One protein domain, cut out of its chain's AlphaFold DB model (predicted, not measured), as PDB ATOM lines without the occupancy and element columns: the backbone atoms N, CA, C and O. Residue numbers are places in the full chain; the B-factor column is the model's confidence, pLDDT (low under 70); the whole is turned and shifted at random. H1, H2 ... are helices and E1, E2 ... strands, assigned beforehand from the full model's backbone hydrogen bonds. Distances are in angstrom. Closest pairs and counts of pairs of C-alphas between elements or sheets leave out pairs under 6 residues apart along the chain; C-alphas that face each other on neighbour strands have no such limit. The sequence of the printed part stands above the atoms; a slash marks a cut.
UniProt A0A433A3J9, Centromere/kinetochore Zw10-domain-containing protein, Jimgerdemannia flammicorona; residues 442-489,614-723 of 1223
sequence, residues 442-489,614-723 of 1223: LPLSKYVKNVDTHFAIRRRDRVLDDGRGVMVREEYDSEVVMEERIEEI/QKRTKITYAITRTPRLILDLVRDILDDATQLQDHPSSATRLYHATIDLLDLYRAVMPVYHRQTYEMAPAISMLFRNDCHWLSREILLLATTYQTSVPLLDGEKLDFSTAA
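Overview. This is residues 442 to 489 and 614 to 723 of the 1223 residues of the protein "Centromere/kinetochore Zw10-domain-containing protein" of Jimgerdemannia flammicorona (UniProt A0A433A3J9). Look for a flat slab of long helices with a two-stranded antiparallel ribbon, E1 and E2, at one end: H2, H3 and H4 make an up-and-down bundle, H6 packs along H3, and the ribbon packs on H6 residues 682 to 694. At the other end residues 442 to 449, with H1, stick out. The printed part has 158 residues with seven named helices and two named strands, in the order H1 H2 E1 E2 H3 H4 H5 H6 H7, mostly helix. It is only just loose, close to compact, with a radius of gyration of the C-alphas of 18.2 A, spanning 60 by 42 by 21 A.

Arrangement. Start at E1, residues 478 to 489, and E2, residues 614 to 624, antiparallel at 159 degrees; N 483 and O 619, 2.8 A apart, are within hydrogen-bond range. Next find H6, residues 681 to 705, whose closest C-alpha to E2 is that of Asp 690, 5.3 A from C-alpha 623. H6 touches H3, residues 626 to 642, at a shallow tilt of 17 degrees, closest at C-alphas 627 and 694, 5.9 A. H3 and H4, residues 648 to 672, form a helical hairpin, closest at C-alphas 641 and 651, 4.6 A. H2, residues 451 to 471, touches H4, closest at C-alphas 460 and 657, 5.3 A. H5, residues 674 to 679, and H6 touch only at the corner, at C-alphas 677 and 684, 4.6 A. H7, residues 720 to 723, touches H6 residues 694 to 699 alone, closest at C-alphas 695 and 723, 4.3 A. H1, residues 443 to 449, touches no helix. Every O i to N i+4 pair is within hydrogen-bond range in H1, H2, H3 and H5, against 19 of 21 in H4 and 20 of 21 in H6; H7 is too short for one.

Along the chain. Find C-alpha 478 at (122.148, 153.194, 154.894); from there E1 runs 32.2 A, and E2 measures 30.2 A. H6 begins at C-alpha 681, (112.429, 157.055, 146.187), and runs 36.2 A; H4 runs 35.5 A, H2 29.7 A and H3 24.7 A. H7 ends at C-alpha 723, (130.115, 172.344, 148.489).

Size, cuts and confidence. The C-alphas farthest apart, of Leu 442 and Ile 489, are 66.1 A apart. Residues 490 to 613 are not printed, and C-alphas 489 and 614 stand 6.3 A apart across that cut. The link from H6 to H7 is long, with 14 residues. The pLDDT is under 70 at residues 442, 487 to 489, 614 to 616 and 714.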
ATOM      1  N   LEU A 442     169.707 168.712 132.212       69.44
ATOM      2  CA  LEU A 442     169.840 167.429 131.515       69.44
ATOM      3  C   LEU A 442     168.558 166.581 131.678       69.44
ATOM      4  O   LEU A 442     168.050 166.508 132.802       69.44
ATOM      5  N   PRO A 443     167.991 165.982 130.610       74.62
ATOM      6  CA  PRO A 443     166.581 165.576 130.614       74.62
ATOM      7  C   PRO A 443     166.170 164.613 131.734       74.62
ATOM      8  O   PRO A 443     165.061 164.728 132.260       74.62
ATOM      9  N   LEU A 444     167.048 163.692 132.145       81.25
ATOM     10  CA  LEU A 444     166.751 162.776 133.242       81.25
ATOM     11  C   LEU A 444     166.956 163.458 134.604       81.25
ATOM     12  O   LEU A 444     166.160 163.222 135.509       81.25
ATOM     13  N   SER A 445     167.936 164.357 134.755       80.19
ATOM     14  CA  SER A 445     168.046 165.243 135.928       80.19
ATOM     15  C   SER A 445     166.836 166.172 136.081       80.19
ATOM     16  O   SER A 445     166.380 166.371 137.203       80.19
ATOM     17  N   LYS A 446     166.278 166.716 134.990       81.19
ATOM     18  CA  LYS A 446     165.050 167.540 135.009       81.19
ATOM     19  C   LYS A 446     163.851 166.714 135.491       81.19
ATOM     20  O   LYS A 446     163.143 167.141 136.399       81.19
ATOM     21  N   TYR A 447     163.702 165.486 134.986       81.06
ATOM     22  CA  TYR A 447     162.705 164.524 135.475       81.06
ATOM     23  C   TYR A 447     162.904 164.164 136.962       81.06
ATOM     24  O   TYR A 447     161.944 164.104 137.722       81.06
ATOM     25  N   VAL A 448     164.156 163.954 137.391       80.69
ATOM     26  CA  VAL A 448     164.528 163.595 138.774       80.69
ATOM     27  C   VAL A 448     164.394 164.763 139.763       80.69
ATOM     28  O   VAL A 448     164.142 164.521 140.942       80.69
ATOM     29  N   LYS A 449     164.512 166.017 139.315       77.31
ATOM     30  CA  LYS A 449     164.170 167.199 140.125       77.31
ATOM     31  C   LYS A 449     162.657 167.300 140.353       77.31
ATOM     32  O   LYS A 449     162.235 167.536 141.478       77.31
ATOM     33  N   ASN A 450     161.855 167.036 139.320       78.12
ATOM     34  CA  ASN A 450     160.395 167.203 139.332       78.12
ATOM     35  C   ASN A 450     159.636 165.942 139.815       78.12
ATOM     36  O   ASN A 450     158.509 165.664 139.395       78.12
ATOM     37  N   VAL A 451     160.250 165.129 140.679       80.81
ATOM     38  CA  VAL A 451     159.669 163.856 141.156       80.81
ATOM     39  C   VAL A 451     158.459 164.081 142.052       80.81
ATOM     40  O   VAL A 451     157.525 163.287 142.011       80.81
ATOM     41  N   ASP A 452     158.440 165.182 142.800       77.69
ATOM     42  CA  ASP A 452     157.278 165.676 143.541       77.69
ATOM     43  C   ASP A 452     156.055 165.860 142.621       77.69
ATOM     44  O   ASP A 452     154.941 165.446 142.944       77.69
ATOM     45  N   THR A 453     156.291 166.414 141.430       82.31
ATOM     46  CA  THR A 453     155.291 166.735 140.417       82.31
ATOM     47  C   THR A 453     154.754 165.456 139.787       82.31
ATOM     48  O   THR A 453     153.539 165.264 139.701       82.31
ATOM     49  N   HIS A 454     155.644 164.541 139.400       82.50
ATOM     50  CA  HIS A 454     155.248 163.248 138.841       82.50
ATOM     51  C   HIS A 454     154.598 162.321 139.889       82.50
ATOM     52  O   HIS A 454     153.685 161.567 139.547       82.50
ATOM     53  N   PHE A 455     154.998 162.410 141.164       84.81
ATOM     54  CA  PHE A 455     154.318 161.754 142.285       84.81
ATOM     55  C   PHE A 455     152.907 162.315 142.488       84.81
ATOM     56  O   PHE A 455     151.963 161.531 142.536       84.81
ATOM     57  N   ALA A 456     152.735 163.640 142.539       84.75
ATOM     58  CA  ALA A 456     151.428 164.269 142.734       84.75
ATOM     59  C   ALA A 456     150.425 163.877 141.633       84.75
ATOM     60  O   ALA A 456     149.287 163.527 141.941       84.75
ATOM     61  N   ILE A 457     150.866 163.844 140.368       86.19
ATOM     62  CA  ILE A 457     150.062 163.349 139.236       86.19
ATOM     63  C   ILE A 457     149.688 161.873 139.452       86.19
ATOM     64  O   ILE A 457     148.506 161.535 139.501       86.19
ATOM     65  N   ARG A 458     150.671 160.989 139.677       86.56
ATOM     66  CA  ARG A 458     150.421 159.544 139.835       86.56
ATOM     67  C   ARG A 458     149.576 159.206 141.076       86.56
ATOM     68  O   ARG A 458     148.833 158.224 141.055       86.56
ATOM     69  N   ARG A 459     149.668 160.005 142.146       87.81
ATOM     70  CA  ARG A 459     148.850 159.883 143.363       87.81
ATOM     71  C   ARG A 459     147.420 160.365 143.124       87.81
ATOM     72  O   ARG A 459     146.504 159.640 143.505       87.81
ATOM     73  N   ARG A 460     147.223 161.505 142.446       89.94
ATOM     74  CA  ARG A 460     145.899 161.973 141.999       89.94
ATOM     75  C   ARG A 460     145.202 160.909 141.167       89.94
ATOM     76  O   ARG A 460     144.125 160.467 141.544       89.94
ATOM     77  N   ASP A 461     145.821 160.500 140.062       90.50
ATOM     78  CA  ASP A 461     145.188 159.625 139.073       90.50
ATOM     79  C   ASP A 461     144.747 158.304 139.727       90.50
ATOM     80  O   ASP A 461     143.620 157.850 139.533       90.50
ATOM     81  N   ARG A 462     145.579 157.759 140.628       89.31
ATOM     82  CA  ARG A 462     145.226 156.594 141.445       89.31
ATOM     83  C   ARG A 462     144.037 156.838 142.381       89.31
ATOM     84  O   ARG A 462     143.189 155.961 142.485       89.31
ATOM     85  N   VAL A 463     143.963 157.970 143.086       91.06
ATOM     86  CA  VAL A 463     142.840 158.228 144.009       91.06
ATOM     87  C   VAL A 463     141.543 158.548 143.253       91.06
ATOM     88  O   VAL A 463     140.463 158.223 143.743       91.06
ATOM     89  N   LEU A 464     141.623 159.087 142.034       94.06
ATOM     90  CA  LEU A 464     140.469 159.191 141.137       94.06
ATOM     91  C   LEU A 464     139.979 157.803 140.686       94.06
ATOM     92  O   LEU A 464     138.772 157.562 140.696       94.06
ATOM     93  N   ASP A 465     140.883 156.866 140.378       93.75
ATOM     94  CA  ASP A 465     140.537 155.464 140.094       93.75
ATOM     95  C   ASP A 465     139.952 154.734 141.320       93.75
ATOM     96  O   ASP A 465     138.894 154.108 141.216       93.75
ATOM     97  N   ASP A 466     140.587 154.843 142.494       93.56
ATOM     98  CA  ASP A 466     140.106 154.251 143.753       93.56
ATOM     99  C   ASP A 466     138.730 154.851 144.141       93.56
ATOM    100  O   ASP A 466     137.802 154.121 144.504       93.56
ATOM    101  N   GLY A 467     138.549 156.166 143.964       94.62
ATOM    102  CA  GLY A 467     137.288 156.885 144.161       94.62
ATOM    103  C   GLY A 467     136.193 156.461 143.182       94.62
ATOM    104  O   GLY A 467     135.070 156.171 143.598       94.62
ATOM    105  N   ARG A 468     136.511 156.310 141.892       95.50
ATOM    106  CA  ARG A 468     135.604 155.719 140.893       95.50
ATOM    107  C   ARG A 468     135.231 154.280 141.265       95.50
ATOM    108  O   ARG A 468     134.070 153.892 141.139       95.50
ATOM    109  N   GLY A 469     136.186 153.506 141.781       94.19
ATOM    110  CA  GLY A 469     135.993 152.156 142.318       94.19
ATOM    111  C   GLY A 469     135.154 152.087 143.602       94.19
ATOM    112  O   GLY A 469     134.714 151.000 143.983       94.19
ATOM    113  N   VAL A 470     134.903 153.219 144.265       93.81
ATOM    114  CA  VAL A 470     133.902 153.382 145.334       93.81
ATOM    115  C   VAL A 470     132.549 153.794 144.743       93.81
ATOM    116  O   VAL A 470     131.548 153.141 145.022       93.81
ATOM    117  N   MET A 471     132.517 154.814 143.879       93.69
ATOM    118  CA  MET A 471     131.288 155.370 143.286       93.69
ATOM    119  C   MET A 471     130.515 154.395 142.388       93.69
ATOM    120  O   MET A 471     129.321 154.556 142.209       93.69
ATOM    121  N   VAL A 472     131.172 153.399 141.790       94.06
ATOM    122  CA  VAL A 472     130.524 152.420 140.891       94.06
ATOM    123  C   VAL A 472     129.827 151.278 141.661       94.06
ATOM    124  O   VAL A 472     129.163 150.436 141.060       94.06
ATOM    125  N   ARG A 473     129.938 151.218 142.997       90.12
ATOM    126  CA  ARG A 473     129.334 150.139 143.801       90.12
ATOM    127  C   ARG A 473     127.846 150.375 144.037       90.12
ATOM    128  O   ARG A 473     127.443 151.419 144.532       90.12
ATOM    129  N   GLU A 474     127.030 149.355 143.801       83.00
ATOM    130  CA  GLU A 474     125.586 149.356 144.092       83.00
ATOM    131  C   GLU A 474     125.289 149.068 145.589       83.00
ATOM    132  O   GLU A 474     124.354 148.352 145.943       83.00
ATOM    133  N   GLU A 475     126.116 149.612 146.491       81.62
ATOM    134  CA  GLU A 475     126.034 149.426 147.947       81.62
ATOM    135  C   GLU A 475     125.234 150.559 148.614       81.62
ATOM    136  O   GLU A 475     125.787 151.501 149.178       81.62
ATOM    137  N   TYR A 476     123.903 150.450 148.598       84.69
ATOM    138  CA  TYR A 476     122.994 151.425 149.227       84.69
ATOM    139  C   TYR A 476     122.749 151.176 150.730       84.69
ATOM    140  O   TYR A 476     121.692 151.525 151.257       84.69
ATOM    141  N   ASP A 477     123.711 150.557 151.422       85.19
ATOM    142  CA  ASP A 477     123.661 150.307 152.867       85.19
ATOM    143  C   ASP A 477     123.584 151.646 153.623       85.19
ATOM    144  O   ASP A 477     124.556 152.408 153.670       85.19
ATOM    145  N   SER A 478     122.420 151.930 154.212       86.19
ATOM    146  CA  SER A 478     122.148 153.194 154.894       86.19
ATOM    147  C   SER A 478     122.577 153.181 156.360       86.19
ATOM    148  O   SER A 478     122.275 152.238 157.095       86.19
ATOM    149  N   GLU A 479     123.185 154.270 156.817       88.94
ATOM    150  CA  GLU A 479     123.567 154.492 158.208       88.94
ATOM    151  C   GLU A 479     123.004 155.806 158.760       88.94
ATOM    152  O   GLU A 479     122.919 156.817 158.062       88.94
ATOM    153  N   VAL A 480     122.599 155.786 160.032       89.00
ATOM    154  CA  VAL A 480     121.930 156.917 160.685       89.00
ATOM    155  C   VAL A 480     122.960 157.923 161.198       89.00
ATOM    156  O   VAL A 480     123.832 157.587 161.999       89.00
ATOM    157  N   VAL A 481     122.822 159.175 160.768       88.56
ATOM    158  CA  VAL A 481     123.580 160.330 161.249       88.56
ATOM    159  C   VAL A 481     122.707 161.130 162.209       88.56
ATOM    160  O   VAL A 481     121.556 161.441 161.911       88.56
ATOM    161  N   MET A 482     123.284 161.489 163.356       86.31
ATOM    162  CA  MET A 482     122.727 162.481 164.274       86.31
ATOM    163  C   MET A 482     123.513 163.788 164.138       86.31
ATOM    164  O   MET A 482     124.739 163.795 164.227       86.31
ATOM    165  N   GLU A 483     122.799 164.889 163.951       80.94
ATOM    166  CA  GLU A 483     123.314 166.247 163.812       80.94
ATOM    167  C   GLU A 483     122.763 167.125 164.949       80.94
ATOM    168  O   GLU A 483     121.570 167.086 165.243       80.94
ATOM    169  N   GLU A 484     123.611 167.943 165.583       77.31
ATOM    170  CA  GLU A 484     123.150 169.082 166.393       77.31
ATOM    171  C   GLU A 484     123.242 170.354 165.541       77.31
ATOM    172  O   GLU A 484     124.343 170.869 165.334       77.31
ATOM    173  N   ARG A 485     122.109 170.886 165.062       72.81
ATOM    174  CA  ARG A 485     122.068 172.251 164.506       72.81
ATOM    175  C   ARG A 485     121.841 173.257 165.630       72.81
ATOM    176  O   ARG A 485     121.165 172.977 166.621       72.81
ATOM    177  N   ILE A 486     122.427 174.441 165.469       71.00
ATOM    178  CA  ILE A 486     122.238 175.585 166.363       71.00
ATOM    179  C   ILE A 486     121.445 176.636 165.587       71.00
ATOM    180  O   ILE A 486     122.002 177.378 164.785       71.00
ATOM    181  N   GLU A 487     120.138 176.681 165.823       58.38
ATOM    182  CA  GLU A 487     119.262 177.738 165.322       58.38
ATOM    183  C   GLU A 487     119.414 178.964 166.238       58.38
ATOM    184  O   GLU A 487     119.042 178.921 167.416       58.38
ATOM    185  N   GLU A 488     119.966 180.069 165.724       49.00
ATOM    186  CA  GLU A 488     119.841 181.366 166.396       49.00
ATOM    187  C   GLU A 488     118.434 181.919 166.147       49.00
ATOM    188  O   GLU A 488     118.122 182.363 165.043       49.00
ATOM    189  N   ILE A 489     117.579 181.887 167.170       51.44
ATOM    190  CA  ILE A 489     116.222 182.431 167.076       51.44
ATOM    191  C   ILE A 489     116.235 183.901 167.496       51.44
ATOM    192  O   ILE A 489     116.480 184.223 168.664       51.44
ATOM    193  N   GLN A 614     119.806 180.435 171.543       48.84
ATOM    194  CA  GLN A 614     120.289 179.352 170.691       48.84
ATOM    195  C   GLN A 614     119.455 178.096 170.954       48.84
ATOM    196  O   GLN A 614     119.617 177.435 171.984       48.84
ATOM    197  N   LYS A 615     118.567 177.750 170.023       56.78
ATOM    198  CA  LYS A 615     117.826 176.490 170.061       56.78
ATOM    199  C   LYS A 615     118.688 175.415 169.406       56.78
ATOM    200  O   LYS A 615     119.000 175.490 168.222       56.78
ATOM    201  N   ARG A 616     119.073 174.400 170.182       62.66
ATOM    202  CA  ARG A 616     119.743 173.214 169.641       62.66
ATOM    203  C   ARG A 616     118.703 172.215 169.159       62.66
ATOM    204  O   ARG A 616     117.993 171.630 169.976       62.66
ATOM    205  N   THR A 617     118.615 172.023 167.852       72.06
ATOM    206  CA  THR A 617     117.777 170.995 167.233       72.06
ATOM    207  C   THR A 617     118.620 169.753 166.970       72.06
ATOM    208  O   THR A 617     119.642 169.802 166.286       72.06
ATOM    209  N   LYS A 618     118.206 168.625 167.561       75.75
ATOM    210  CA  LYS A 618     118.771 167.310 167.246       75.75
ATOM    211  C   LYS A 618     118.033 166.746 166.051       75.75
ATOM    212  O   LYS A 618     116.822 166.544 166.108       75.75
ATOM    213  N   ILE A 619     118.777 166.537 164.981       83.12
ATOM    214  CA  ILE A 619     118.274 166.169 163.670       83.12
ATOM    215  C   ILE A 619     118.852 164.805 163.319       83.12
ATOM    216  O   ILE A 619     120.038 164.553 163.524       83.12
ATOM    217  N   THR A 620     118.000 163.924 162.811       87.50
ATOM    218  CA  THR A 620     118.352 162.542 162.491       87.50
ATOM    219  C   THR A 620     117.924 162.250 161.061       87.50
ATOM    220  O   THR A 620     116.797 162.562 160.680       87.50
ATOM    221  N   TYR A 621     118.831 161.680 160.276       92.38
ATOM    222  CA  TYR A 621     118.613 161.261 158.890       92.38
ATOM    223  C   TYR A 621     119.592 160.137 158.537       92.38
ATOM    224  O   TYR A 621     120.535 159.875 159.284       92.38
ATOM    225  N   ALA A 622     119.383 159.471 157.405       93.62
ATOM    226  CA  ALA A 622     120.289 158.438 156.915       93.62
ATOM    227  C   ALA A 622     121.139 158.925 155.730       93.62
ATOM    228  O   ALA A 622     120.678 159.740 154.928       93.62
ATOM    229  N   ILE A 623     122.358 158.397 155.620       94.56
ATOM    230  CA  ILE A 623     123.264 158.524 154.463       94.56
ATOM    231  C   ILE A 623     123.706 157.128 153.999       94.56
ATOM    232  O   ILE A 623     123.567 156.165 154.754       94.56
ATOM    233  N   THR A 624     124.251 156.996 152.793       94.31
ATOM    234  CA  THR A 624     125.011 155.801 152.385       94.31
ATOM    235  C   THR A 624     126.451 155.855 152.916       94.31
ATOM    236  O   THR A 624     126.929 156.898 153.371       94.31
ATOM    237  N   ARG A 625     127.190 154.739 152.836       92.38
ATOM    238  CA  ARG A 625     128.629 154.712 153.178       92.38
ATOM    239  C   ARG A 625     129.510 155.476 152.181       92.38
ATOM    240  O   ARG A 625     130.599 155.923 152.539       92.38
ATOM    241  N   THR A 626     129.059 155.621 150.935       93.69
ATOM    242  CA  THR A 626     129.810 156.215 149.818       93.69
ATOM    243  C   THR A 626     130.393 157.600 150.130       93.69
ATOM    244  O   THR A 626     131.608 157.749 149.992       93.69
ATOM    245  N   PRO A 627     129.631 158.610 150.606       94.75
ATOM    246  CA  PRO A 627     130.194 159.921 150.934       94.75
ATOM    247  C   PRO A 627     131.257 159.883 152.043       94.75
ATOM    248  O   PRO A 627     132.153 160.724 152.022       94.75
ATOM    249  N   ARG A 628     131.224 158.918 152.979       93.81
ATOM    250  CA  ARG A 628     132.301 158.769 153.977       93.81
ATOM    251  C   ARG A 628     133.592 158.284 153.340       93.81
ATOM    252  O   ARG A 628     134.625 158.904 153.543       93.81
ATOM    253  N   LEU A 629     133.512 157.246 152.508       94.75
ATOM    254  CA  LEU A 629     134.668 156.723 151.777       94.75
ATOM    255  C   LEU A 629     135.299 157.793 150.866       94.75
ATOM    256  O   LEU A 629     136.519 157.866 150.772       94.75
ATOM    257  N   ILE A 630     134.492 158.663 150.248       96.38
ATOM    258  CA  ILE A 630     135.004 159.814 149.486       96.38
ATOM    259  C   ILE A 630     135.649 160.867 150.402       96.38
ATOM    260  O   ILE A 630     136.722 161.366 150.072       96.38
ATOM    261  N   LEU A 631     135.057 161.186 151.557       95.62
ATOM    262  CA  LEU A 631     135.652 162.116 152.528       95.62
ATOM    263  C   LEU A 631     136.986 161.595 153.094       95.62
ATOM    264  O   LEU A 631     137.903 162.384 153.312       95.62
ATOM    265  N   ASP A 632     137.107 160.286 153.305       95.56
ATOM    266  CA  ASP A 632     138.341 159.653 153.775       95.56
ATOM    267  C   ASP A 632     139.420 159.635 152.676       95.56
ATOM    268  O   ASP A 632     140.568 159.958 152.959       95.56
ATOM    269  N   LEU A 633     139.063 159.429 151.400       95.62
ATOM    270  CA  LEU A 633     139.999 159.639 150.281       95.62
ATOM    271  C   LEU A 633     140.440 161.109 150.133       95.62
ATOM    272  O   LEU A 633     141.594 161.370 149.800       95.62
ATOM    273  N   VAL A 634     139.557 162.081 150.405       95.75
ATOM    274  CA  VAL A 634     139.933 163.508 150.464       95.75
ATOM    275  C   VAL A 634     140.914 163.768 151.615       95.75
ATOM    276  O   VAL A 634     141.883 164.499 151.420       95.75
ATOM    277  N   ARG A 635     140.708 163.157 152.792       94.44
ATOM    278  CA  ARG A 635     141.644 163.236 153.930       94.44
ATOM    279  C   ARG A 635     143.014 162.669 153.573       94.44
ATOM    280  O   ARG A 635     143.988 163.396 153.706       94.44
ATOM    281  N   ASP A 636     143.072 161.452 153.031       92.50
ATOM    282  CA  ASP A 636     144.318 160.799 152.609       92.50
ATOM    283  C   ASP A 636     145.150 161.678 151.653       92.50
ATOM    284  O   ASP A 636     146.375 161.735 151.764       92.50
ATOM    285  N   ILE A 637     144.500 162.379 150.712       92.38
ATOM    286  CA  ILE A 637     145.183 163.312 149.801       92.38
ATOM    287  C   ILE A 637     145.682 164.566 150.539       92.38
ATOM    288  O   ILE A 637     146.797 165.021 150.278       92.38
ATOM    289  N   LEU A 638     144.878 165.154 151.433       92.38
ATOM    290  CA  LEU A 638     145.278 166.353 152.180       92.38
ATOM    291  C   LEU A 638     146.403 166.049 153.179       92.38
ATOM    292  O   LEU A 638     147.337 166.842 153.277       92.38
ATOM    293  N   ASP A 639     146.370 164.896 153.850       90.56
ATOM    294  CA  ASP A 639     147.443 164.419 154.727       90.56
ATOM    295  C   ASP A 639     148.753 164.205 153.949       90.56
ATOM    296  O   ASP A 639     149.816 164.634 154.410       90.56
ATOM    297  N   ASP A 640     148.704 163.636 152.737       88.19
ATOM    298  CA  ASP A 640     149.860 163.590 151.829       88.19
ATOM    299  C   ASP A 640     150.334 164.997 151.417       88.19
ATOM    300  O   ASP A 640     151.537 165.255 151.376       88.19
ATOM    301  N   ALA A 641     149.420 165.943 151.178       88.94
ATOM    302  CA  ALA A 641     149.775 167.321 150.840       88.94
ATOM    303  C   ALA A 641     150.460 168.066 152.006       88.94
ATOM    304  O   ALA A 641     151.408 168.812 151.762       88.94
ATOM    305  N   THR A 642     150.065 167.835 153.269       88.31
ATOM    306  CA  THR A 642     150.737 168.447 154.442       88.31
ATOM    307  C   THR A 642     152.198 168.011 154.617       88.31
ATOM    308  O   THR A 642     152.984 168.715 155.257       88.31
ATOM    309  N   GLN A 643     152.579 166.865 154.039       85.38
ATOM    310  CA  GLN A 643     153.940 166.323 154.086       85.38
ATOM    311  C   GLN A 643     154.868 166.946 153.024       85.38
ATOM    312  O   GLN A 643     156.085 166.831 153.147       85.38
ATOM    313  N   LEU A 644     154.332 167.634 152.007       82.31
ATOM    314  CA  LEU A 644     155.090 168.227 150.893       82.31
ATOM    315  C   LEU A 644     155.494 169.694 151.148       82.31
ATOM    316  O   LEU A 644     155.380 170.542 150.265       82.31
ATOM    317  N   GLN A 645     155.982 170.004 152.354       78.12
ATOM    318  CA  GLN A 645     156.331 171.379 152.771       78.12
ATOM    319  C   GLN A 645     157.426 172.021 151.910       78.12
ATOM    320  O   GLN A 645     157.366 173.217 151.644       78.12
ATOM    321  N   ASP A 646     158.365 171.219 151.405       78.00
ATOM    322  CA  ASP A 646     159.430 171.677 150.507       78.00
ATOM    323  C   ASP A 646     158.961 171.873 149.042       78.00
ATOM    324  O   ASP A 646     159.727 172.360 148.214       78.00
ATOM    325  N   HIS A 647     157.719 171.491 148.696       81.94
ATOM    326  CA  HIS A 647     157.216 171.431 147.313       81.94
ATOM    327  C   HIS A 647     155.772 171.975 147.134       81.94
ATOM    328  O   HIS A 647     154.864 171.214 146.770       81.94
ATOM    329  N   PRO A 648     155.530 173.295 147.308       84.69
ATOM    330  CA  PRO A 648     154.178 173.871 147.293       84.69
ATOM    331  C   PRO A 648     153.363 173.592 146.023       84.69
ATOM    332  O   PRO A 648     152.198 173.211 146.103       84.69
ATOM    333  N   SER A 649     153.980 173.659 144.838       85.44
ATOM    334  CA  SER A 649     153.312 173.366 143.555       85.44
ATOM    335  C   SER A 649     152.707 171.958 143.492       85.44
ATOM    336  O   SER A 649     151.726 171.719 142.786       85.44
ATOM    337  N   SER A 650     153.292 171.002 144.217       85.94
ATOM    338  CA  SER A 650     152.821 169.616 144.273       85.94
ATOM    339  C   SER A 650     151.773 169.401 145.364       85.94
ATOM    340  O   SER A 650     150.836 168.637 145.138       85.94
ATOM    341  N   ALA A 651     151.836 170.149 146.468       88.44
ATOM    342  CA  ALA A 651     150.741 170.229 147.433       88.44
ATOM    343  C   ALA A 651     149.487 170.904 146.838       88.44
ATOM    344  O   ALA A 651     148.394 170.362 146.989       88.44
ATOM    345  N   THR A 652     149.627 171.996 146.073       90.00
ATOM    346  CA  THR A 652     148.534 172.606 145.285       90.00
ATOM    347  C   THR A 652     147.905 171.594 144.316       90.00
ATOM    348  O   THR A 652     146.682 171.467 144.264       90.00
ATOM    349  N   ARG A 653     148.704 170.791 143.596       90.38
ATOM    350  CA  ARG A 653     148.170 169.728 142.717       90.38
ATOM    351  C   ARG A 653     147.411 168.635 143.474       90.38
ATOM    352  O   ARG A 653     146.382 168.179 142.981       90.38
ATOM    353  N   LEU A 654     147.867 168.238 144.663       91.38
ATOM    354  CA  LEU A 654     147.113 167.321 145.526       91.38
ATOM    355  C   LEU A 654     145.836 167.975 146.080       91.38
ATOM    356  O   LEU A 654     144.793 167.334 146.126       91.38
ATOM    357  N   TYR A 655     145.844 169.266 146.408       92.69
ATOM    358  CA  TYR A 655     144.609 169.980 146.740       92.69
ATOM    359  C   TYR A 655     143.614 169.964 145.564       92.69
ATOM    360  O   TYR A 655     142.472 169.543 145.752       92.69
ATOM    361  N   HIS A 656     144.029 170.297 144.339       92.88
ATOM    362  CA  HIS A 656     143.147 170.194 143.169       92.88
ATOM    363  C   HIS A 656     142.653 168.762 142.911       92.88
ATOM    364  O   HIS A 656     141.487 168.592 142.572       92.88
ATOM    365  N   ALA A 657     143.462 167.730 143.182       94.44
ATOM    366  CA  ALA A 657     143.028 166.330 143.123       94.44
ATOM    367  C   ALA A 657     141.808 166.030 144.016       94.44
ATOM    368  O   ALA A 657     140.972 165.198 143.662       94.44
ATOM    369  N   THR A 658     141.665 166.720 145.153       95.25
ATOM    370  CA  THR A 658     140.458 166.595 145.987       95.25
ATOM    371  C   THR A 658     139.235 167.250 145.348       95.25
ATOM    372  O   THR A 658     138.134 166.730 145.491       95.25
ATOM    373  N   ILE A 659     139.402 168.341 144.594       95.12
ATOM    374  CA  ILE A 659     138.311 168.976 143.839       95.12
ATOM    375  C   ILE A 659     137.911 168.088 142.653       95.12
ATOM    376  O   ILE A 659     136.720 167.828 142.477       95.12
ATOM    377  N   ASP A 660     138.888 167.549 141.911       96.31
ATOM    378  CA  ASP A 660     138.676 166.574 140.831       96.31
ATOM    379  C   ASP A 660     137.851 165.372 141.330       96.31
ATOM    380  O   ASP A 660     136.892 164.960 140.679       96.31
ATOM    381  N   LEU A 661     138.161 164.840 142.521       97.12
ATOM    382  CA  LEU A 661     137.441 163.719 143.140       97.12
ATOM    383  C   LEU A 661     135.978 164.058 143.496       97.12
ATOM    384  O   LEU A 661     135.092 163.205 143.392       97.12
ATOM    385  N   LEU A 662     135.704 165.300 143.898       97.06
ATOM    386  CA  LEU A 662     134.356 165.764 144.242       97.06
ATOM    387  C   LEU A 662     133.512 166.068 143.001       97.06
ATOM    388  O   LEU A 662     132.324 165.738 142.972       97.06
ATOM    389  N   ASP A 663     134.111 166.634 141.954       96.50
ATOM    390  CA  ASP A 663     133.427 166.824 140.675       96.50
ATOM    391  C   ASP A 663     133.252 165.476 139.934       96.50
ATOM    392  O   ASP A 663     132.207 165.263 139.314       96.50
ATOM    393  N   LEU A 664     134.146 164.496 140.138       97.06
ATOM    394  CA  LEU A 664     133.950 163.094 139.740       97.06
ATOM    395  C   LEU A 664     132.760 162.444 140.469       97.06
ATOM    396  O   LEU A 664     131.922 161.829 139.812       97.06
ATOM    397  N   TYR A 665     132.610 162.629 141.789       97.06
ATOM    398  CA  TYR A 665     131.420 162.169 142.533       97.06
ATOM    399  C   TYR A 665     130.129 162.761 141.949       97.06
ATOM    400  O   TYR A 665     129.148 162.049 141.716       97.06
ATOM    401  N   ARG A 666     130.146 164.067 141.655       96.25
ATOM    402  CA  ARG A 666     129.018 164.789 141.052       96.25
ATOM    403  C   ARG A 666     128.698 164.343 139.623       96.25
ATOM    404  O   ARG A 666     127.546 164.473 139.219       96.25
ATOM    405  N   ALA A 667     129.671 163.829 138.872       95.88
ATOM    406  CA  ALA A 667     129.467 163.298 137.526       95.88
ATOM    407  C   ALA A 667     129.012 161.827 137.534       95.88
ATOM    408  O   ALA A 667     128.043 161.474 136.864       95.88
ATOM    409  N   VAL A 668     129.684 160.962 138.300       95.62
ATOM    410  CA  VAL A 668     129.460 159.508 138.272       95.62
ATOM    411  C   VAL A 668     128.143 159.125 138.943       95.62
ATOM    412  O   VAL A 668     127.351 158.407 138.332       95.62
ATOM    413  N   MET A 669     127.869 159.610 140.159       95.19
ATOM    414  CA  MET A 669     126.715 159.129 140.937       95.19
ATOM    415  C   MET A 669     125.361 159.385 140.240       95.19
ATOM    416  O   MET A 669     124.564 158.448 140.166       95.19
ATOM    417  N   PRO A 670     125.076 160.578 139.665       94.06
ATOM    418  CA  PRO A 670     123.814 160.845 138.959       94.06
ATOM    419  C   PRO A 670     123.638 160.106 137.632       94.06
ATOM    420  O   PRO A 670     122.510 159.983 137.154       94.06
ATOM    421  N   VAL A 671     124.740 159.693 136.999       94.06
ATOM    422  CA  VAL A 671     124.735 159.068 135.669       94.06
ATOM    423  C   VAL A 671     124.693 157.550 135.795       94.06
ATOM    424  O   VAL A 671     123.846 156.916 135.168       94.06
ATOM    425  N   TYR A 672     125.550 156.968 136.639       94.81
ATOM    426  CA  TYR A 672     125.648 155.521 136.819       94.81
ATOM    427  C   TYR A 672     124.435 154.955 137.571       94.81
ATOM    428  O   TYR A 672     123.744 154.074 137.064       94.81
ATOM    429  N   HIS A 673     124.089 155.515 138.735       94.12
ATOM    430  CA  HIS A 673     122.954 155.036 139.538       94.12
ATOM    431  C   HIS A 673     121.596 155.590 139.096       94.12
ATOM    432  O   HIS A 673     120.599 155.388 139.795       94.12
ATOM    433  N   ARG A 674     121.536 156.271 137.939       94.12
ATOM    434  CA  ARG A 674     120.344 156.970 137.450       94.12
ATOM    435  C   ARG A 674     119.087 156.122 137.593       94.12
ATOM    436  O   ARG A 674     118.175 156.509 138.315       94.12
ATOM    437  N   GLN A 675     119.060 154.955 136.949       93.56
ATOM    438  CA  GLN A 675     117.887 154.080 136.922       93.56
ATOM    439  C   GLN A 675     117.420 153.691 138.336       93.56
ATOM    440  O   GLN A 675     116.218 153.688 138.599       93.56
ATOM    441  N   THR A 676     118.346 153.436 139.263       93.38
ATOM    442  CA  THR A 676     118.020 153.136 140.663       93.38
ATOM    443  C   THR A 676     117.364 154.328 141.358       93.38
ATOM    444  O   THR A 676     116.339 154.154 142.014       93.38
ATOM    445  N   TYR A 677     117.897 155.541 141.184       94.06
ATOM    446  CA  TYR A 677     117.326 156.754 141.780       94.06
ATOM    447  C   TYR A 677     115.931 157.076 141.227       94.06
ATOM    448  O   TYR A 677     115.047 157.449 141.996       94.06
ATOM    449  N   GLU A 678     115.695 156.886 139.923       92.44
ATOM    450  CA  GLU A 678     114.365 157.109 139.334       92.44
ATOM    451  C   GLU A 678     113.330 156.089 139.847       92.44
ATOM    452  O   GLU A 678     112.179 156.453 140.100       92.44
ATOM    453  N   MET A 679     113.731 154.828 140.051       91.00
ATOM    454  CA  MET A 679     112.838 153.742 140.485       91.00
ATOM    455  C   MET A 679     112.603 153.675 142.004       91.00
ATOM    456  O   MET A 679     111.525 153.258 142.429       91.00
ATOM    457  N   ALA A 680     113.579 154.060 142.832       92.50
ATOM    458  CA  ALA A 680     113.548 153.862 144.283       92.50
ATOM    459  C   ALA A 680     113.616 155.201 145.051       92.50
ATOM    460  O   ALA A 680     114.713 155.704 145.311       92.50
ATOM    461  N   PRO A 681     112.469 155.766 145.494       92.31
ATOM    462  CA  PRO A 681     112.429 157.055 146.187       92.31
ATOM    463  C   PRO A 681     113.367 157.132 147.394       92.31
ATOM    464  O   PRO A 681     114.123 158.089 147.504       92.31
ATOM    465  N   ALA A 682     113.393 156.100 148.244       92.62
ATOM    466  CA  ALA A 682     114.276 156.034 149.412       92.62
ATOM    467  C   ALA A 682     115.762 156.228 149.054       92.62
ATOM    468  O   ALA A 682     116.470 156.947 149.751       92.62
ATOM    469  N   ILE A 683     116.223 155.650 147.938       93.62
ATOM    470  CA  ILE A 683     117.627 155.719 147.510       93.62
ATOM    471  C   ILE A 683     117.948 157.102 146.925       93.62
ATOM    472  O   ILE A 683     118.994 157.666 147.230       93.62
ATOM    473  N   SER A 684     117.026 157.715 146.174       94.69
ATOM    474  CA  SER A 684     117.191 159.110 145.735       94.69
ATOM    475  C   SER A 684     117.178 160.106 146.907       94.69
ATOM    476  O   SER A 684     117.848 161.136 146.840       94.69
ATOM    477  N   MET A 685     116.437 159.812 147.983       94.56
ATOM    478  CA  MET A 685     116.426 160.625 149.205       94.56
ATOM    479  C   MET A 685     117.705 160.440 150.039       94.56
ATOM    480  O   MET A 685     118.223 161.427 150.561       94.56
ATOM    481  N   LEU A 686     118.260 159.220 150.094       94.75
ATOM    482  CA  LEU A 686     119.607 158.969 150.625       94.75
ATOM    483  C   LEU A 686     120.652 159.773 149.841       94.75
ATOM    484  O   LEU A 686     121.376 160.550 150.448       94.75
ATOM    485  N   PHE A 687     120.664 159.703 148.505       96.00
ATOM    486  CA  PHE A 687     121.630 160.447 147.684       96.00
ATOM    487  C   PHE A 687     121.558 161.972 147.896       96.00
ATOM    488  O   PHE A 687     122.589 162.646 147.963       96.00
ATOM    489  N   ARG A 688     120.354 162.534 148.086       95.75
ATOM    490  CA  ARG A 688     120.204 163.939 148.493       95.75
ATOM    491  C   ARG A 688     120.874 164.213 149.843       95.75
ATOM    492  O   ARG A 688     121.594 165.206 149.969       95.75
ATOM    493  N   ASN A 689     120.659 163.361 150.843       95.19
ATOM    494  CA  ASN A 689     121.306 163.505 152.149       95.19
ATOM    495  C   ASN A 689     122.832 163.358 152.050       95.19
ATOM    496  O   ASN A 689     123.537 164.161 152.654       95.19
ATOM    497  N   ASP A 690     123.330 162.406 151.257       95.81
ATOM    498  CA  ASP A 690     124.757 162.187 150.994       95.81
ATOM    499  C   ASP A 690     125.411 163.467 150.460       95.81
ATOM    500  O   ASP A 690     126.423 163.920 150.989       95.81
ATOM    501  N   CYS A 691     124.789 164.100 149.460       97.06
ATOM    502  CA  CYS A 691     125.240 165.366 148.886       97.06
ATOM    503  C   CYS A 691     125.282 166.519 149.904       97.06
ATOM    504  O   CYS A 691     126.264 167.262 149.929       97.06
ATOM    505  N   HIS A 692     124.259 166.683 150.752       95.12
ATOM    506  CA  HIS A 692     124.259 167.737 151.780       95.12
ATOM    507  C   HIS A 692     125.235 167.448 152.932       95.12
ATOM    508  O   HIS A 692     125.892 168.370 153.412       95.12
ATOM    509  N   TRP A 693     125.352 166.190 153.365       95.50
ATOM    510  CA  TRP A 693     126.299 165.774 154.402       95.50
ATOM    511  C   TRP A 693     127.735 165.994 153.925       95.50
ATOM    512  O   TRP A 693     128.485 166.720 154.571       95.50
ATOM    513  N   LEU A 694     128.082 165.478 152.742       96.00
ATOM    514  CA  LEU A 694     129.410 165.626 152.146       96.00
ATOM    515  C   LEU A 694     129.753 167.111 151.935       96.00
ATOM    516  O   LEU A 694     130.816 167.565 152.352       96.00
ATOM    517  N   SER A 695     128.805 167.897 151.407       96.62
ATOM    518  CA  SER A 695     128.921 169.358 151.286       96.62
ATOM    519  C   SER A 695     129.233 170.068 152.609       96.62
ATOM    520  O   SER A 695     129.881 171.111 152.574       96.62
ATOM    521  N   ARG A 696     128.753 169.573 153.756       93.81
ATOM    522  CA  ARG A 696     129.035 170.165 155.072       93.81
ATOM    523  C   ARG A 696     130.394 169.716 155.597       93.81
ATOM    524  O   ARG A 696     131.187 170.555 156.016       93.81
ATOM    525  N   GLU A 697     130.672 168.416 155.562       93.88
ATOM    526  CA  GLU A 697     131.907 167.862 156.127       93.88
ATOM    527  C   GLU A 697     133.159 168.392 155.429       93.88
ATOM    528  O   GLU A 697     134.153 168.655 156.096       93.88
ATOM    529  N   ILE A 698     133.110 168.632 154.116       94.12
ATOM    530  CA  ILE A 698     134.244 169.208 153.381       94.12
ATOM    531  C   ILE A 698     134.520 170.656 153.820       94.12
ATOM    532  O   ILE A 698     135.678 171.051 153.921       94.12
ATOM    533  N   LEU A 699     133.493 171.447 154.155       93.81
ATOM    534  CA  LEU A 699     133.681 172.805 154.689       93.81
ATOM    535  C   LEU A 699     134.269 172.794 156.111       93.81
ATOM    536  O   LEU A 699     135.060 173.668 156.460       93.81
ATOM    537  N   LEU A 700     133.929 171.788 156.922       91.31
ATOM    538  CA  LEU A 700     134.568 171.556 158.224       91.31
ATOM    539  C   LEU A 700     136.022 171.074 158.058       91.31
ATOM    540  O   LEU A 700     136.911 171.490 158.801       91.31
ATOM    541  N   LEU A 701     136.287 170.243 157.048       90.38
ATOM    542  CA  LEU A 701     137.630 169.784 156.709       90.38
ATOM    543  C   LEU A 701     138.513 170.946 156.229       90.38
ATOM    544  O   LEU A 701     139.652 171.067 156.670       90.38
ATOM    545  N   ALA A 702     137.962 171.854 155.416       88.50
ATOM    546  CA  ALA A 702     138.644 173.056 154.941       88.50
ATOM    547  C   ALA A 702     139.233 173.872 156.104       88.50
ATOM    548  O   ALA A 702     140.426 174.165 156.117       88.50
ATOM    549  N   THR A 703     138.426 174.167 157.132       87.19
ATOM    550  CA  THR A 703     138.889 174.938 158.303       87.19
ATOM    551  C   THR A 703     139.901 174.187 159.169       87.19
ATOM    552  O   THR A 703     140.664 174.827 159.889       87.19
ATOM    553  N   THR A 704     139.958 172.854 159.069       89.06
ATOM    554  CA  THR A 704     140.929 172.008 159.782       89.06
ATOM    555  C   THR A 704     142.307 172.023 159.108       89.06
ATOM    556  O   THR A 704     143.320 172.113 159.794       89.06
ATOM    557  N   TYR A 705     142.359 171.978 157.771       87.38
ATOM    558  CA  TYR A 705     143.609 171.895 156.995       87.38
ATOM    559  C   TYR A 705     144.139 173.256 156.504       87.38
ATOM    560  O   TYR A 705     145.259 173.333 155.994       87.38
ATOM    561  N   GLN A 706     143.372 174.337 156.694       84.06
ATOM    562  CA  GLN A 706     143.646 175.702 156.212       84.06
ATOM    563  C   GLN A 706     145.059 176.238 156.511       84.06
ATOM    564  O   GLN A 706     145.554 177.069 155.749       84.06
ATOM    565  N   THR A 707     145.681 175.804 157.610       81.38
ATOM    566  CA  THR A 707     147.021 176.226 158.067       81.38
ATOM    567  C   THR A 707     148.094 175.138 157.939       81.38
ATOM    568  O   THR A 707     149.213 175.341 158.402       81.38
ATOM    569  N   SER A 708     147.757 173.975 157.375       84.50
ATOM    570  CA  SER A 708     148.616 172.779 157.358       84.50
ATOM    571  C   SER A 708     149.036 172.340 155.955       84.50
ATOM    572  O   SER A 708     150.032 171.633 155.823       84.50
ATOM    573  N   VAL A 709     148.303 172.747 154.913       84.62
ATOM    574  CA  VAL A 709     148.649 172.459 153.512       84.62
ATOM    575  C   VAL A 709     149.506 173.605 152.944       84.62
ATOM    576  O   VAL A 709     149.048 174.750 152.957       84.62
ATOM    577  N   PRO A 710     150.721 173.331 152.435       82.88
ATOM    578  CA  PRO A 710     151.632 174.336 151.887       82.88
ATOM    579  C   PRO A 710     151.234 174.698 150.444       82.88
ATOM    580  O   PRO A 710     151.824 174.216 149.484       82.88
ATOM    581  N   LEU A 711     150.187 175.509 150.290       83.19
ATOM    582  CA  LEU A 711     149.716 175.997 148.986       83.19
ATOM    583  C   LEU A 711     150.662 177.051 148.379       83.19
ATOM    584  O   LEU A 711     151.464 177.661 149.088       83.19
ATOM    585  N   LEU A 712     150.539 177.282 147.069       82.62
ATOM    586  CA  LEU A 712     151.239 178.362 146.364       82.62
ATOM    587  C   LEU A 712     150.797 179.763 146.828       82.62
ATOM    588  O   LEU A 712     149.668 179.969 147.280       82.62
ATOM    589  N   ASP A 713     151.691 180.746 146.683       72.69
ATOM    590  CA  ASP A 713     151.462 182.125 147.127       72.69
ATOM    591  C   ASP A 713     150.198 182.740 146.503       72.69
ATOM    592  O   ASP A 713     150.084 182.922 145.292       72.69
ATOM    593  N   GLY A 714     149.245 183.097 147.368       69.56
ATOM    594  CA  GLY A 714     147.949 183.673 146.998       69.56
ATOM    595  C   GLY A 714     146.788 182.674 146.976       69.56
ATOM    596  O   GLY A 714     145.639 183.097 147.133       69.56
ATOM    597  N   GLU A 715     147.055 181.372 146.865       78.56
ATOM    598  CA  GLU A 715     146.019 180.338 146.921       78.56
ATOM    599  C   GLU A 715     145.526 180.067 148.348       78.56
ATOM    600  O   GLU A 715     146.205 180.320 149.347       78.56
ATOM    601  N   LYS A 716     144.302 179.539 148.450       81.88
ATOM    602  CA  LYS A 716     143.691 179.101 149.710       81.88
ATOM    603  C   LYS A 716     142.860 177.844 149.496       81.88
ATOM    604  O   LYS A 716     142.277 177.642 148.434       81.88
ATOM    605  N   LEU A 717     142.781 177.048 150.557       86.31
ATOM    606  CA  LEU A 717     141.970 175.842 150.656       86.31
ATOM    607  C   LEU A 717     140.464 176.193 150.694       86.31
ATOM    608  O   LEU A 717     139.859 176.262 151.762       86.31
ATOM    609  N   ASP A 718     139.867 176.457 149.532       89.94
ATOM    610  CA  ASP A 718     138.471 176.876 149.376       89.94
ATOM    611  C   ASP A 718     137.602 175.828 148.664       89.94
ATOM    612  O   ASP A 718     137.532 175.738 147.439       89.94
ATOM    613  N   PHE A 719     136.838 175.091 149.465       93.62
ATOM    614  CA  PHE A 719     135.830 174.154 148.977       93.62
ATOM    615  C   PHE A 719     134.421 174.761 148.844       93.62
ATOM    616  O   PHE A 719     133.482 174.027 148.529       93.62
ATOM    617  N   SER A 720     134.230 176.072 149.057       93.31
ATOM    618  CA  SER A 720     132.908 176.732 149.028       93.31
ATOM    619  C   SER A 720     132.135 176.450 147.738       93.31
ATOM    620  O   SER A 720     130.965 176.059 147.774       93.31
ATOM    621  N   THR A 721     132.816 176.550 146.596       95.31
ATOM    622  CA  THR A 721     132.244 176.294 145.271       95.31
ATOM    623  C   THR A 721     131.897 174.814 145.072       95.31
ATOM    624  O   THR A 721     130.830 174.505 144.542       95.31
ATOM    625  N   ALA A 722     132.742 173.882 145.526       93.56
ATOM    626  CA  ALA A 722     132.468 172.444 145.432       93.56
ATOM    627  C   ALA A 722     131.271 172.037 146.316       93.56
ATOM    628  O   ALA A 722     130.361 171.345 145.859       93.56
ATOM    629  N   ALA A 723     131.217 172.543 147.552       96.06
ATOM    630  CA  ALA A 723     130.115 172.344 148.489       96.06
ATOM    631  C   ALA A 723     128.782 172.915 147.959       96.06
ATOM    632  O   ALA A 723     127.760 172.221 147.939       96.06
TER     633      ALA A 723